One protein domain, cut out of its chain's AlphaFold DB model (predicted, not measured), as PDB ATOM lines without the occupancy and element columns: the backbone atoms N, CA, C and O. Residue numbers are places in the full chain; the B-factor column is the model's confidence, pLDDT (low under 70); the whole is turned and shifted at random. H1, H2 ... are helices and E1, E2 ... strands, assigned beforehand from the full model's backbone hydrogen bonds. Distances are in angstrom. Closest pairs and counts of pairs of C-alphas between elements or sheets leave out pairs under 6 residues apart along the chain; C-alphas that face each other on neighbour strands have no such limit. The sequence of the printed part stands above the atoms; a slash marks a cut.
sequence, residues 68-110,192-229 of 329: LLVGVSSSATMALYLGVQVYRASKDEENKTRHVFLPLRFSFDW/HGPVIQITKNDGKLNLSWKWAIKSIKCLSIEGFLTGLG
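This is residues 68 to 110 and 192 to 229 of the 329 residues of an uncharacterized protein of Clavispora lusitaniae (strain ATCC 42720) (UniProt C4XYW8). A narrow antiparallel sheet, E1 - E3 - E4, has the long helix H1 over one face, two layers, with residues 68 to 77 sticking out. Short H2 grazes the sheet. The 81 printed residues run H1 E1 E2 E3 E4 H2, class mixed; the whole is loose, radius of gyration of the C-alphas 14.7 A, spanning 47 by 31 by 21 A.

E3, residues 192 to 201, and E4, residues 204 to 215, form an antiparallel hairpin; N 195 and O 210, 2.7 A, are within hydrogen-bond range. E1, residues 98 to 101, is antiparallel to E3; N 100 and O 196, 2.8 A, are within range. H1, residues 68 to 91, is on the sheet, height 11.7 A; its closest C-alphas with E3 are Ala 89 and Ile 198, 6.9 A. H2, residues 221 to 227, only grazes the sheet; its closest C-alphas with E4 are Gly 227 and Lys 214, 5.8 A. E2, residues 105 to 107, pairs with no named strand. In H1 and H2 every O i to N i+4 pair is within range.

H1 spans 34.6 A from C-alpha 68 at (202.368, 138.161, 150.670). E4, 32.9 A, bends by 59 degrees at residue 211. H2 ends at C-alpha 227, (190.780, 154.279, 167.975).

Residues 111 to 191 are not printed; C-alphas 110 and 192 are 15.6 A apart. The model's pLDDT is under 70 in 18 printed residues, among them 218 to 229.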
ATOM      1  N   LEU A  68     202.663 139.443 150.035       77.06
ATOM      2  CA  LEU A  68     202.368 138.161 150.670       77.06
ATOM      3  C   LEU A  68     203.088 138.026 152.016       77.06
ATOM      4  O   LEU A  68     202.462 137.654 153.004       77.06
ATOM      5  N   LEU A  69     204.372 138.383 152.094       73.00
ATOM      6  CA  LEU A  69     205.153 138.300 153.331       73.00
ATOM      7  C   LEU A  69     204.632 139.269 154.406       73.00
ATOM      8  O   LEU A  69     204.520 138.908 155.581       73.00
ATOM      9  N   VAL A  70     204.246 140.481 154.003       74.12
ATOM     10  CA  VAL A  70     203.575 141.456 154.876       74.12
ATOM     11  C   VAL A  70     202.201 140.936 155.309       74.12
ATOM     12  O   VAL A  70     201.856 141.015 156.484       74.12
ATOM     13  N   GLY A  71     201.435 140.337 154.396       73.88
ATOM     14  CA  GLY A  71     200.137 139.736 154.698       73.88
ATOM     15  C   GLY A  71     200.235 138.588 155.705       73.88
ATOM     16  O   GLY A  71     199.481 138.556 156.678       73.88
ATOM     17  N   VAL A  72     201.194 137.677 155.519       74.31
ATOM     18  CA  VAL A  72     201.418 136.523 156.403       74.31
ATOM     19  C   VAL A  72     201.922 136.970 157.775       74.31
ATOM     20  O   VAL A  72     201.393 136.516 158.787       74.31
ATOM     21  N   SER A  73     202.884 137.896 157.840       76.12
ATOM     22  CA  SER A  73     203.388 138.420 159.121       76.12
ATOM     23  C   SER A  73     202.329 139.221 159.890       76.12
ATOM     24  O   SER A  73     202.180 139.046 161.102       76.12
ATOM     25  N   SER A  74     201.525 140.031 159.199       76.19
ATOM     26  CA  SER A  74     200.386 140.743 159.791       76.19
ATOM     27  C   SER A  74     199.318 139.774 160.311       76.19
ATOM     28  O   SER A  74     198.865 139.881 161.448       76.19
ATOM     29  N   SER A  75     198.973 138.746 159.532       78.81
ATOM     30  CA  SER A  75     197.977 137.745 159.943       78.81
ATOM     31  C   SER A  75     198.458 136.908 161.130       78.81
ATOM     32  O   SER A  75     197.696 136.670 162.065       78.81
ATOM     33  N   ALA A  76     199.733 136.504 161.138       79.25
ATOM     34  CA  ALA A  76     200.329 135.733 162.227       79.25
ATOM     35  C   ALA A  76     200.399 136.537 163.535       79.25
ATOM     36  O   ALA A  76     200.057 136.021 164.598       79.25
ATOM     37  N   THR A  77     200.785 137.814 163.466       80.88
ATOM     38  CA  THR A  77     200.805 138.698 164.644       80.88
ATOM     39  C   THR A  77     199.398 138.974 165.171       80.88
ATOM     40  O   THR A  77     199.189 138.932 166.384       80.88
ATOM     41  N   MET A  78     198.416 139.158 164.283       79.69
ATOM     42  CA  MET A  78     197.008 139.306 164.659       79.69
ATOM     43  C   MET A  78     196.469 138.042 165.351       79.69
ATOM     44  O   MET A  78     195.821 138.134 166.395       79.69
ATOM     45  N   ALA A  79     196.774 136.857 164.812       81.19
ATOM     46  CA  ALA A  79     196.378 135.574 165.392       81.19
ATOM     47  C   ALA A  79     197.027 135.339 166.763       81.19
ATOM     48  O   ALA A  79     196.352 134.919 167.704       81.19
ATOM     49  N   LEU A  80     198.312 135.674 166.908       83.50
ATOM     50  CA  LEU A  80     199.021 135.595 168.183       83.50
ATOM     51  C   LEU A  80     198.402 136.543 169.215       83.50
ATOM     52  O   LEU A  80     198.146 136.136 170.348       83.50
ATOM     53  N   TYR A  81     198.100 137.784 168.826       81.94
ATOM     54  CA  TYR A  81     197.443 138.755 169.701       81.94
ATOM     55  C   TYR A  81     196.075 138.258 170.188       81.94
ATOM     56  O   TYR A  81     195.787 138.313 171.387       81.94
ATOM     57  N   LEU A  82     195.259 137.706 169.287       79.69
ATOM     58  CA  LEU A  82     193.981 137.091 169.646       79.69
ATOM     59  C   LEU A  82     194.151 135.891 170.575       79.69
ATOM     60  O   LEU A  82     193.456 135.810 171.586       79.69
ATOM     61  N   GLY A  83     195.098 135.000 170.280       80.44
ATOM     62  CA  GLY A  83     195.400 133.843 171.121       80.44
ATOM     63  C   GLY A  83     195.782 134.249 172.545       80.44
ATOM     64  O   GLY A  83     195.261 133.692 173.510       80.44
ATOM     65  N   VAL A  84     196.611 135.288 172.696       83.00
ATOM     66  CA  VAL A  84     196.976 135.844 174.009       83.00
ATOM     67  C   VAL A  84     195.756 136.419 174.732       83.00
ATOM     68  O   VAL A  84     195.614 136.215 175.939       83.00
ATOM     69  N   GLN A  85     194.862 137.119 174.031       80.00
ATOM     70  CA  GLN A  85     193.654 137.679 174.643       80.00
ATOM     71  C   GLN A  85     192.667 136.593 175.087       80.00
ATOM     72  O   GLN A  85     192.137 136.682 176.193       80.00
ATOM     73  N   VAL A  86     192.476 135.542 174.282       79.19
ATOM     74  CA  VAL A  86     191.654 134.374 174.642       79.19
ATOM     75  C   VAL A  86     192.257 133.640 175.839       79.19
ATOM     76  O   VAL A  86     191.549 133.330 176.796       79.19
ATOM     77  N   TYR A  87     193.575 133.423 175.844       80.75
ATOM     78  CA  TYR A  87     194.266 132.789 176.966       80.75
ATOM     79  C   TYR A  87     194.125 133.597 178.261       80.75
ATOM     80  O   TYR A  87     193.863 133.039 179.326       80.75
ATOM     81  N   ARG A  88     194.248 134.927 178.181       79.31
ATOM     82  CA  ARG A  88     194.026 135.807 179.333       79.31
ATOM     83  C   ARG A  88     192.568 135.802 179.791       79.31
ATOM     84  O   ARG A  88     192.338 135.791 180.991       79.31
ATOM     85  N   ALA A  89     191.604 135.773 178.873       73.19
ATOM     86  CA  ALA A  89     190.184 135.659 179.210       73.19
ATOM     87  C   ALA A  89     189.841 134.315 179.882       73.19
ATOM     88  O   ALA A  89     189.004 134.274 180.774       73.19
ATOM     89  N   SER A  90     190.527 133.227 179.516       72.69
ATOM     90  CA  SER A  90     190.380 131.919 180.173       72.69
ATOM     91  C   SER A  90     190.803 131.950 181.650       72.69
ATOM     92  O   SER A  90     190.171 131.315 182.498       72.69
ATOM     93  N   LYS A  91     191.841 132.738 181.967       76.38
ATOM     94  CA  LYS A  91     192.363 132.922 183.331       76.38
ATOM     95  C   LYS A  91     191.600 133.938 184.183       76.38
ATOM     96  O   LYS A  91     191.824 133.964 185.388       76.38
ATOM     97  N   ASP A  92     190.754 134.770 183.583       74.25
ATOM     98  CA  ASP A  92     189.950 135.742 184.328       74.25
ATOM     99  C   ASP A  92     188.816 135.053 185.116       74.25
ATOM    100  O   ASP A  92     188.405 133.918 184.822       74.25
ATOM    101  N   GLU A  93     188.323 135.773 186.127       67.19
ATOM    102  CA  GLU A  93     187.121 135.436 186.894       67.19
ATOM    103  C   GLU A  93     185.888 135.307 185.986       67.19
ATOM    104  O   GLU A  93     185.828 135.859 184.880       67.19
ATOM    105  N   GLU A  94     184.901 134.542 186.448       67.75
ATOM    106  CA  GLU A  94     183.650 134.329 185.721       67.75
ATOM    107  C   GLU A  94     182.903 135.652 185.482       67.75
ATOM    108  O   GLU A  94     183.001 136.598 186.263       67.75
ATOM    109  N   ASN A  95     182.171 135.730 184.367       64.31
ATOM    110  CA  ASN A  95     181.384 136.887 183.916       64.31
ATOM    111  C   ASN A  95     182.160 138.143 183.481       64.31
ATOM    112  O   ASN A  95     181.540 139.136 183.092       64.31
ATOM    113  N   LYS A  96     183.498 138.130 183.444       73.44
ATOM    114  CA  LYS A  96     184.247 139.266 182.888       73.44
ATOM    115  C   LYS A  96     184.223 139.257 181.358       73.44
ATOM    116  O   LYS A  96     184.771 138.368 180.707       73.44
ATOM    117  N   THR A  97     183.605 140.278 180.766       73.12
ATOM    118  CA  THR A  97     183.518 140.442 179.309       73.12
ATOM    119  C   THR A  97     184.694 141.260 178.785       73.12
ATOM    120  O   THR A  97     184.869 142.416 179.175       73.12
ATOM    121  N   ARG A  98     185.489 140.694 177.873       74.31
ATOM    122  CA  ARG A  98     186.582 141.411 177.200       74.31
ATOM    123  C   ARG A  98     186.225 141.696 175.749       74.31
ATOM    124  O   ARG A  98     185.729 140.817 175.050       74.31
ATOM    125  N   HIS A  99     186.535 142.904 175.285       78.12
ATOM    126  CA  HIS A  99     186.327 143.312 173.898       78.12
ATOM    127  C   HIS A  99     187.666 143.564 173.216       78.12
ATOM    128  O   HIS A  99     188.455 144.397 173.656       78.12
ATOM    129  N   VAL A 100     187.907 142.873 172.109       80.38
ATOM    130  CA  VAL A 100     189.107 143.035 171.291       80.38
ATOM    131  C   VAL A 100     188.689 143.581 169.936       80.38
ATOM    132  O   VAL A 100     187.909 142.950 169.232       80.38
ATOM    133  N   PHE A 101     189.185 144.760 169.564       81.12
ATOM    134  CA  PHE A 101     188.958 145.331 168.236       81.12
ATOM    135  C   PHE A 101     190.149 145.031 167.334       81.12
ATOM    136  O   PHE A 101     191.287 145.289 167.724       81.12
ATOM    137  N   LEU A 102     189.882 144.509 166.139       80.19
ATOM    138  CA  LEU A 102     190.909 144.228 165.143       80.19
ATOM    139  C   LEU A 102     190.804 145.237 164.002       80.19
ATOM    140  O   LEU A 102     189.844 145.177 163.235       80.19
ATOM    141  N   PRO A 103     191.766 146.159 163.858       79.69
ATOM    142  CA  PRO A 103     191.750 147.121 162.770       79.69
ATOM    143  C   PRO A 103     192.111 146.417 161.452       79.69
ATOM    144  O   PRO A 103     193.267 146.067 161.234       79.69
ATOM    145  N   LEU A 104     191.132 146.191 160.569       79.81
ATOM    146  CA  LEU A 104     191.360 145.517 159.280       79.81
ATOM    147  C   LEU A 104     191.512 146.497 158.120       79.81
ATOM    148  O   LEU A 104     192.321 146.278 157.223       79.81
ATOM    149  N   ARG A 105     190.726 147.577 158.118       79.38
ATOM    150  CA  ARG A 105     190.748 148.565 157.039       79.38
ATOM    151  C   ARG A 105     190.757 149.970 157.606       79.38
ATOM    152  O   ARG A 105     189.885 150.343 158.385       79.38
ATOM    153  N   PHE A 106     191.721 150.758 157.157       79.19
ATOM    154  CA  PHE A 106     191.771 152.191 157.406       79.19
ATOM    155  C   PHE A 106     191.113 152.922 156.246       79.19
ATOM    156  O   PHE A 106     191.397 152.644 155.082       79.19
ATOM    157  N   SER A 107     190.233 153.861 156.567       76.00
ATOM    158  CA  SER A 107     189.678 154.799 155.603       76.00
ATOM    159  C   SER A 107     190.163 156.194 155.952       76.00
ATOM    160  O   SER A 107     189.773 156.755 156.978       76.00
ATOM    161  N   PHE A 108     191.018 156.725 155.082       71.31
ATOM    162  CA  PHE A 108     191.631 158.044 155.219       71.31
ATOM    163  C   PHE A 108     190.982 159.100 154.318       71.31
ATOM    164  O   PHE A 108     191.542 160.182 154.155       71.31
ATOM    165  N   ASP A 109     189.822 158.792 153.728       66.69
ATOM    166  CA  ASP A 109     189.041 159.772 152.976       66.69
ATOM    167  C   ASP A 109     188.854 161.017 153.845       66.69
ATOM    168  O   ASP A 109     188.554 160.901 155.042       66.69
ATOM    169  N   TRP A 110     189.089 162.196 153.262       67.75
ATOM    170  CA  TRP A 110     189.002 163.446 154.005       67.75
ATOM    171  C   TRP A 110     187.638 163.537 154.709       67.75
ATOM    172  O   TRP A 110     186.605 163.263 154.080       67.75
ATOM    173  N   HIS A 192     187.828 150.252 160.313       85.00
ATOM    174  CA  HIS A 192     186.806 149.239 160.132       85.00
ATOM    175  C   HIS A 192     187.388 147.896 160.541       85.00
ATOM    176  O   HIS A 192     188.502 147.546 160.135       85.00
ATOM    177  N   GLY A 193     186.626 147.132 161.314       83.62
ATOM    178  CA  GLY A 193     187.001 145.765 161.624       83.62
ATOM    179  C   GLY A 193     186.103 145.090 162.655       83.62
ATOM    180  O   GLY A 193     185.180 145.709 163.194       83.62
ATOM    181  N   PRO A 194     186.334 143.797 162.920       83.75
ATOM    182  CA  PRO A 194     185.554 143.045 163.879       83.75
ATOM    183  C   PRO A 194     185.964 143.402 165.311       83.75
ATOM    184  O   PRO A 194     187.142 143.470 165.666       83.75
ATOM    185  N   VAL A 195     184.954 143.596 166.148       84.56
ATOM    186  CA  VAL A 195     185.041 143.539 167.601       84.56
ATOM    187  C   VAL A 195     184.698 142.117 168.011       84.56
ATOM    188  O   VAL A 195     183.585 141.651 167.776       84.56
ATOM    189  N   ILE A 196     185.652 141.435 168.626       83.00
ATOM    190  CA  ILE A 196     185.478 140.110 169.206       83.00
ATOM    191  C   ILE A 196     185.220 140.298 170.695       83.00
ATOM    192  O   ILE A 196     186.044 140.859 171.417       83.00
ATOM    193  N   GLN A 197     184.055 139.859 171.143       83.88
ATOM    194  CA  GLN A 197     183.673 139.823 172.538       83.88
ATOM    195  C   GLN A 197     183.886 138.407 173.070       83.88
ATOM    196  O   GLN A 197     183.326 137.436 172.560       83.88
ATOM    197  N   ILE A 198     184.716 138.313 174.103       81.94
ATOM    198  CA  ILE A 198     185.073 137.072 174.781       81.94
ATOM    199  C   ILE A 198     184.430 137.131 176.161       81.94
ATOM    200  O   ILE A 198     184.722 138.034 176.948       81.94
ATOM    201  N   THR A 199     183.528 136.197 176.432       82.31
ATOM    202  CA  THR A 199     182.816 136.086 177.711       82.31
ATOM    203  C   THR A 199     183.016 134.692 178.279       82.31
ATOM    204  O   THR A 199     183.109 133.729 177.519       82.31
ATOM    205  N   LYS A 200     183.130 134.581 179.601       78.00
ATOM    206  CA  LYS A 200     183.272 133.305 180.304       78.00
ATOM    207  C   LYS A 200     182.036 133.109 181.174       78.00
ATOM    208  O   LYS A 200     181.911 133.793 182.187       78.00
ATOM    209  N   ASN A 201     181.155 132.205 180.755       78.00
ATOM    210  CA  ASN A 201     179.921 131.863 181.462       78.00
ATOM    211  C   ASN A 201     180.007 130.385 181.863       78.00
ATOM    212  O   ASN A 201     180.255 129.543 181.000       78.00
ATOM    213  N   ASP A 202     179.831 130.077 183.148       72.00
ATOM    214  CA  ASP A 202     179.810 128.709 183.695       72.00
ATOM    215  C   ASP A 202     181.003 127.846 183.237       72.00
ATOM    216  O   ASP A 202     180.852 126.762 182.666       72.00
ATOM    217  N   GLY A 203     182.223 128.375 183.381       69.00
ATOM    218  CA  GLY A 203     183.452 127.716 182.922       69.00
ATOM    219  C   GLY A 203     183.627 127.582 181.397       69.00
ATOM    220  O   GLY A 203     184.697 127.158 180.953       69.00
ATOM    221  N   LYS A 204     182.643 127.969 180.573       77.38
ATOM    222  CA  LYS A 204     182.712 127.926 179.103       77.38
ATOM    223  C   LYS A 204     183.012 129.303 178.516       77.38
ATOM    224  O   LYS A 204     182.432 130.317 178.897       77.38
ATOM    225  N   LEU A 205     183.928 129.333 177.548       80.12
ATOM    226  CA  LEU A 205     184.248 130.537 176.787       80.12
ATOM    227  C   LEU A 205     183.268 130.694 175.625       80.12
ATOM    228  O   LEU A 205     183.252 129.885 174.701       80.12
ATOM    229  N   ASN A 206     182.500 131.775 175.652       82.88
ATOM    230  CA  ASN A 206     181.631 132.200 174.568       82.88
ATOM    231  C   ASN A 206     182.311 133.327 173.789       82.88
ATOM    232  O   ASN A 206     182.602 134.401 174.330       82.88
ATOM    233  N   LEU A 207     182.550 133.066 172.504       82.94
ATOM    234  CA  LEU A 207     183.103 134.023 171.556       82.94
ATOM    235  C   LEU A 207     181.971 134.571 170.684       82.94
ATOM    236  O   LEU A 207     181.278 133.813 170.011       82.94
ATOM    237  N   SER A 208     181.804 135.886 170.662       84.50
ATOM    238  CA  SER A 208     180.915 136.562 169.717       84.50
ATOM    239  C   SER A 208     181.694 137.619 168.952       84.50
ATOM    240  O   SER A 208     182.684 138.159 169.443       84.50
ATOM    241  N   TRP A 209     181.287 137.897 167.719       83.62
ATOM    242  CA  TRP A 209     181.961 138.867 166.867       83.62
ATOM    243  C   TRP A 209     180.938 139.803 166.233       83.62
ATOM    244  O   TRP A 209     179.847 139.388 165.843       83.62
ATOM    245  N   LYS A 210     181.285 141.086 166.153       84.69
ATOM    246  CA  LYS A 210     180.460 142.125 165.535       84.69
ATOM    247  C   LYS A 210     181.345 143.087 164.766       84.69
ATOM    248  O   LYS A 210     182.357 143.542 165.284       84.69
ATOM    249  N   TRP A 211     180.955 143.446 163.550       83.44
ATOM    250  CA  TRP A 211     181.659 144.486 162.804       83.44
ATOM    251  C   TRP A 211     181.399 145.867 163.417       83.44
ATOM    252  O   TRP A 211     180.243 146.218 163.666       83.44
ATOM    253  N   ALA A 212     182.454 146.648 163.650       82.31
ATOM    254  CA  ALA A 212     182.347 148.006 164.171       82.31
ATOM    255  C   ALA A 212     183.251 148.974 163.407       82.31
ATOM    256  O   ALA A 212     184.292 148.598 162.859       82.31
ATOM    257  N   ILE A 213     182.843 150.239 163.404       82.94
ATOM    258  CA  ILE A 213     183.595 151.335 162.806       82.94
ATOM    259  C   ILE A 213     183.950 152.311 163.918       82.94
ATOM    260  O   ILE A 213     183.068 152.808 164.616       82.94
ATOM    261  N   LYS A 214     185.244 152.578 164.094       81.44
ATOM    262  CA  LYS A 214     185.749 153.521 165.094       81.44
ATOM    263  C   LYS A 214     186.365 154.737 164.421       81.44
ATOM    264  O   LYS A 214     187.174 154.602 163.506       81.44
ATOM    265  N   SER A 215     186.001 155.920 164.892       79.25
ATOM    266  CA  SER A 215     186.642 157.195 164.569       79.25
ATOM    267  C   SER A 215     187.998 157.306 165.270       79.25
ATOM    268  O   SER A 215     188.148 156.974 166.446       79.25
ATOM    269  N   ILE A 216     189.005 157.802 164.554       75.19
ATOM    270  CA  ILE A 216     190.326 158.101 165.102       75.19
ATOM    271  C   ILE A 216     190.444 159.607 165.298       75.19
ATOM    272  O   ILE A 216     190.626 160.362 164.343       75.19
ATOM    273  N   LYS A 217     190.461 160.050 166.555       73.25
ATOM    274  CA  LYS A 217     190.819 161.433 166.894       73.25
ATOM    275  C   LYS A 217     192.337 161.610 166.770       73.25
ATOM    276  O   LYS A 217     193.052 161.523 167.765       73.25
ATOM    277  N   CYS A 218     192.836 161.871 165.557       62.69
ATOM    278  CA  CYS A 218     194.270 162.081 165.278       62.69
ATOM    279  C   CYS A 218     194.902 163.268 166.033       62.69
ATOM    280  O   CYS A 218     196.119 163.413 166.030       62.69
ATOM    281  N   LEU A 219     194.097 164.110 166.687       62.72
ATOM    282  CA  LEU A 219     194.563 165.250 167.481       62.72
ATOM    283  C   LEU A 219     195.296 164.833 168.770       62.72
ATOM    284  O   LEU A 219     195.992 165.652 169.359       62.72
ATOM    285  N   SER A 220     195.169 163.575 169.212       54.94
ATOM    286  CA  SER A 220     195.923 163.051 170.357       54.94
ATOM    287  C   SER A 220     196.445 161.640 170.084       54.94
ATOM    288  O   SER A 220     195.734 160.795 169.541       54.94
ATOM    289  N   ILE A 221     197.684 161.363 170.504       56.41
ATOM    290  CA  ILE A 221     198.302 160.026 170.417       56.41
ATOM    291  C   ILE A 221     197.456 159.004 171.185       56.41
ATOM    292  O   ILE A 221     197.253 157.878 170.735       56.41
ATOM    293  N   GLU A 222     196.890 159.413 172.320       58.88
ATOM    294  CA  GLU A 222     195.979 158.574 173.088       58.88
ATOM    295  C   GLU A 222     194.679 158.271 172.338       58.88
ATOM    296  O   GLU A 222     194.223 157.128 172.363       58.88
ATOM    297  N   GLY A 223     194.091 159.254 171.651       57.75
ATOM    298  CA  GLY A 223     192.910 159.066 170.806       57.75
ATOM    299  C   GLY A 223     193.194 158.160 169.611       57.75
ATOM    300  O   GLY A 223     192.371 157.310 169.277       57.75
ATOM    301  N   PHE A 224     194.392 158.264 169.034       58.00
ATOM    302  CA  PHE A 224     194.866 157.376 167.979       58.00
ATOM    303  C   PHE A 224     194.984 155.923 168.462       58.00
ATOM    304  O   PHE A 224     194.366 155.026 167.890       58.00
ATOM    305  N   LEU A 225     195.685 155.686 169.575       59.62
ATOM    306  CA  LEU A 225     195.846 154.347 170.159       59.62
ATOM    307  C   LEU A 225     194.518 153.747 170.649       59.62
ATOM    308  O   LEU A 225     194.304 152.539 170.537       59.62
ATOM    309  N   THR A 226     193.601 154.579 171.152       61.38
ATOM    310  CA  THR A 226     192.246 154.148 171.541       61.38
ATOM    311  C   THR A 226     191.409 153.767 170.317       61.38
ATOM    312  O   THR A 226     190.757 152.723 170.326       61.38
ATOM    313  N   GLY A 227     191.463 154.563 169.242       54.28
ATOM    314  CA  GLY A 227     190.780 154.279 167.975       54.28
ATOM    315  C   GLY A 227     191.273 152.993 167.305       54.28
ATOM    316  O   GLY A 227     190.482 152.255 166.723       54.28
ATOM    317  N   LEU A 228     192.556 152.668 167.482       58.16
ATOM    318  CA  LEU A 228     193.165 151.408 167.049       58.16
ATOM    319  C   LEU A 228     192.827 150.198 167.931       58.16
ATOM    320  O   LEU A 228     193.166 149.075 167.570       58.16
ATOM    321  N   GLY A 229     192.183 150.398 169.085       58.28
ATOM    322  CA  GLY A 229     191.927 149.320 170.043       58.28
ATOM    323  C   GLY A 229     193.176 148.828 170.786       58.28
ATOM    324  O   GLY A 229     193.146 147.741 171.354       58.28
TER     325      GLY A 229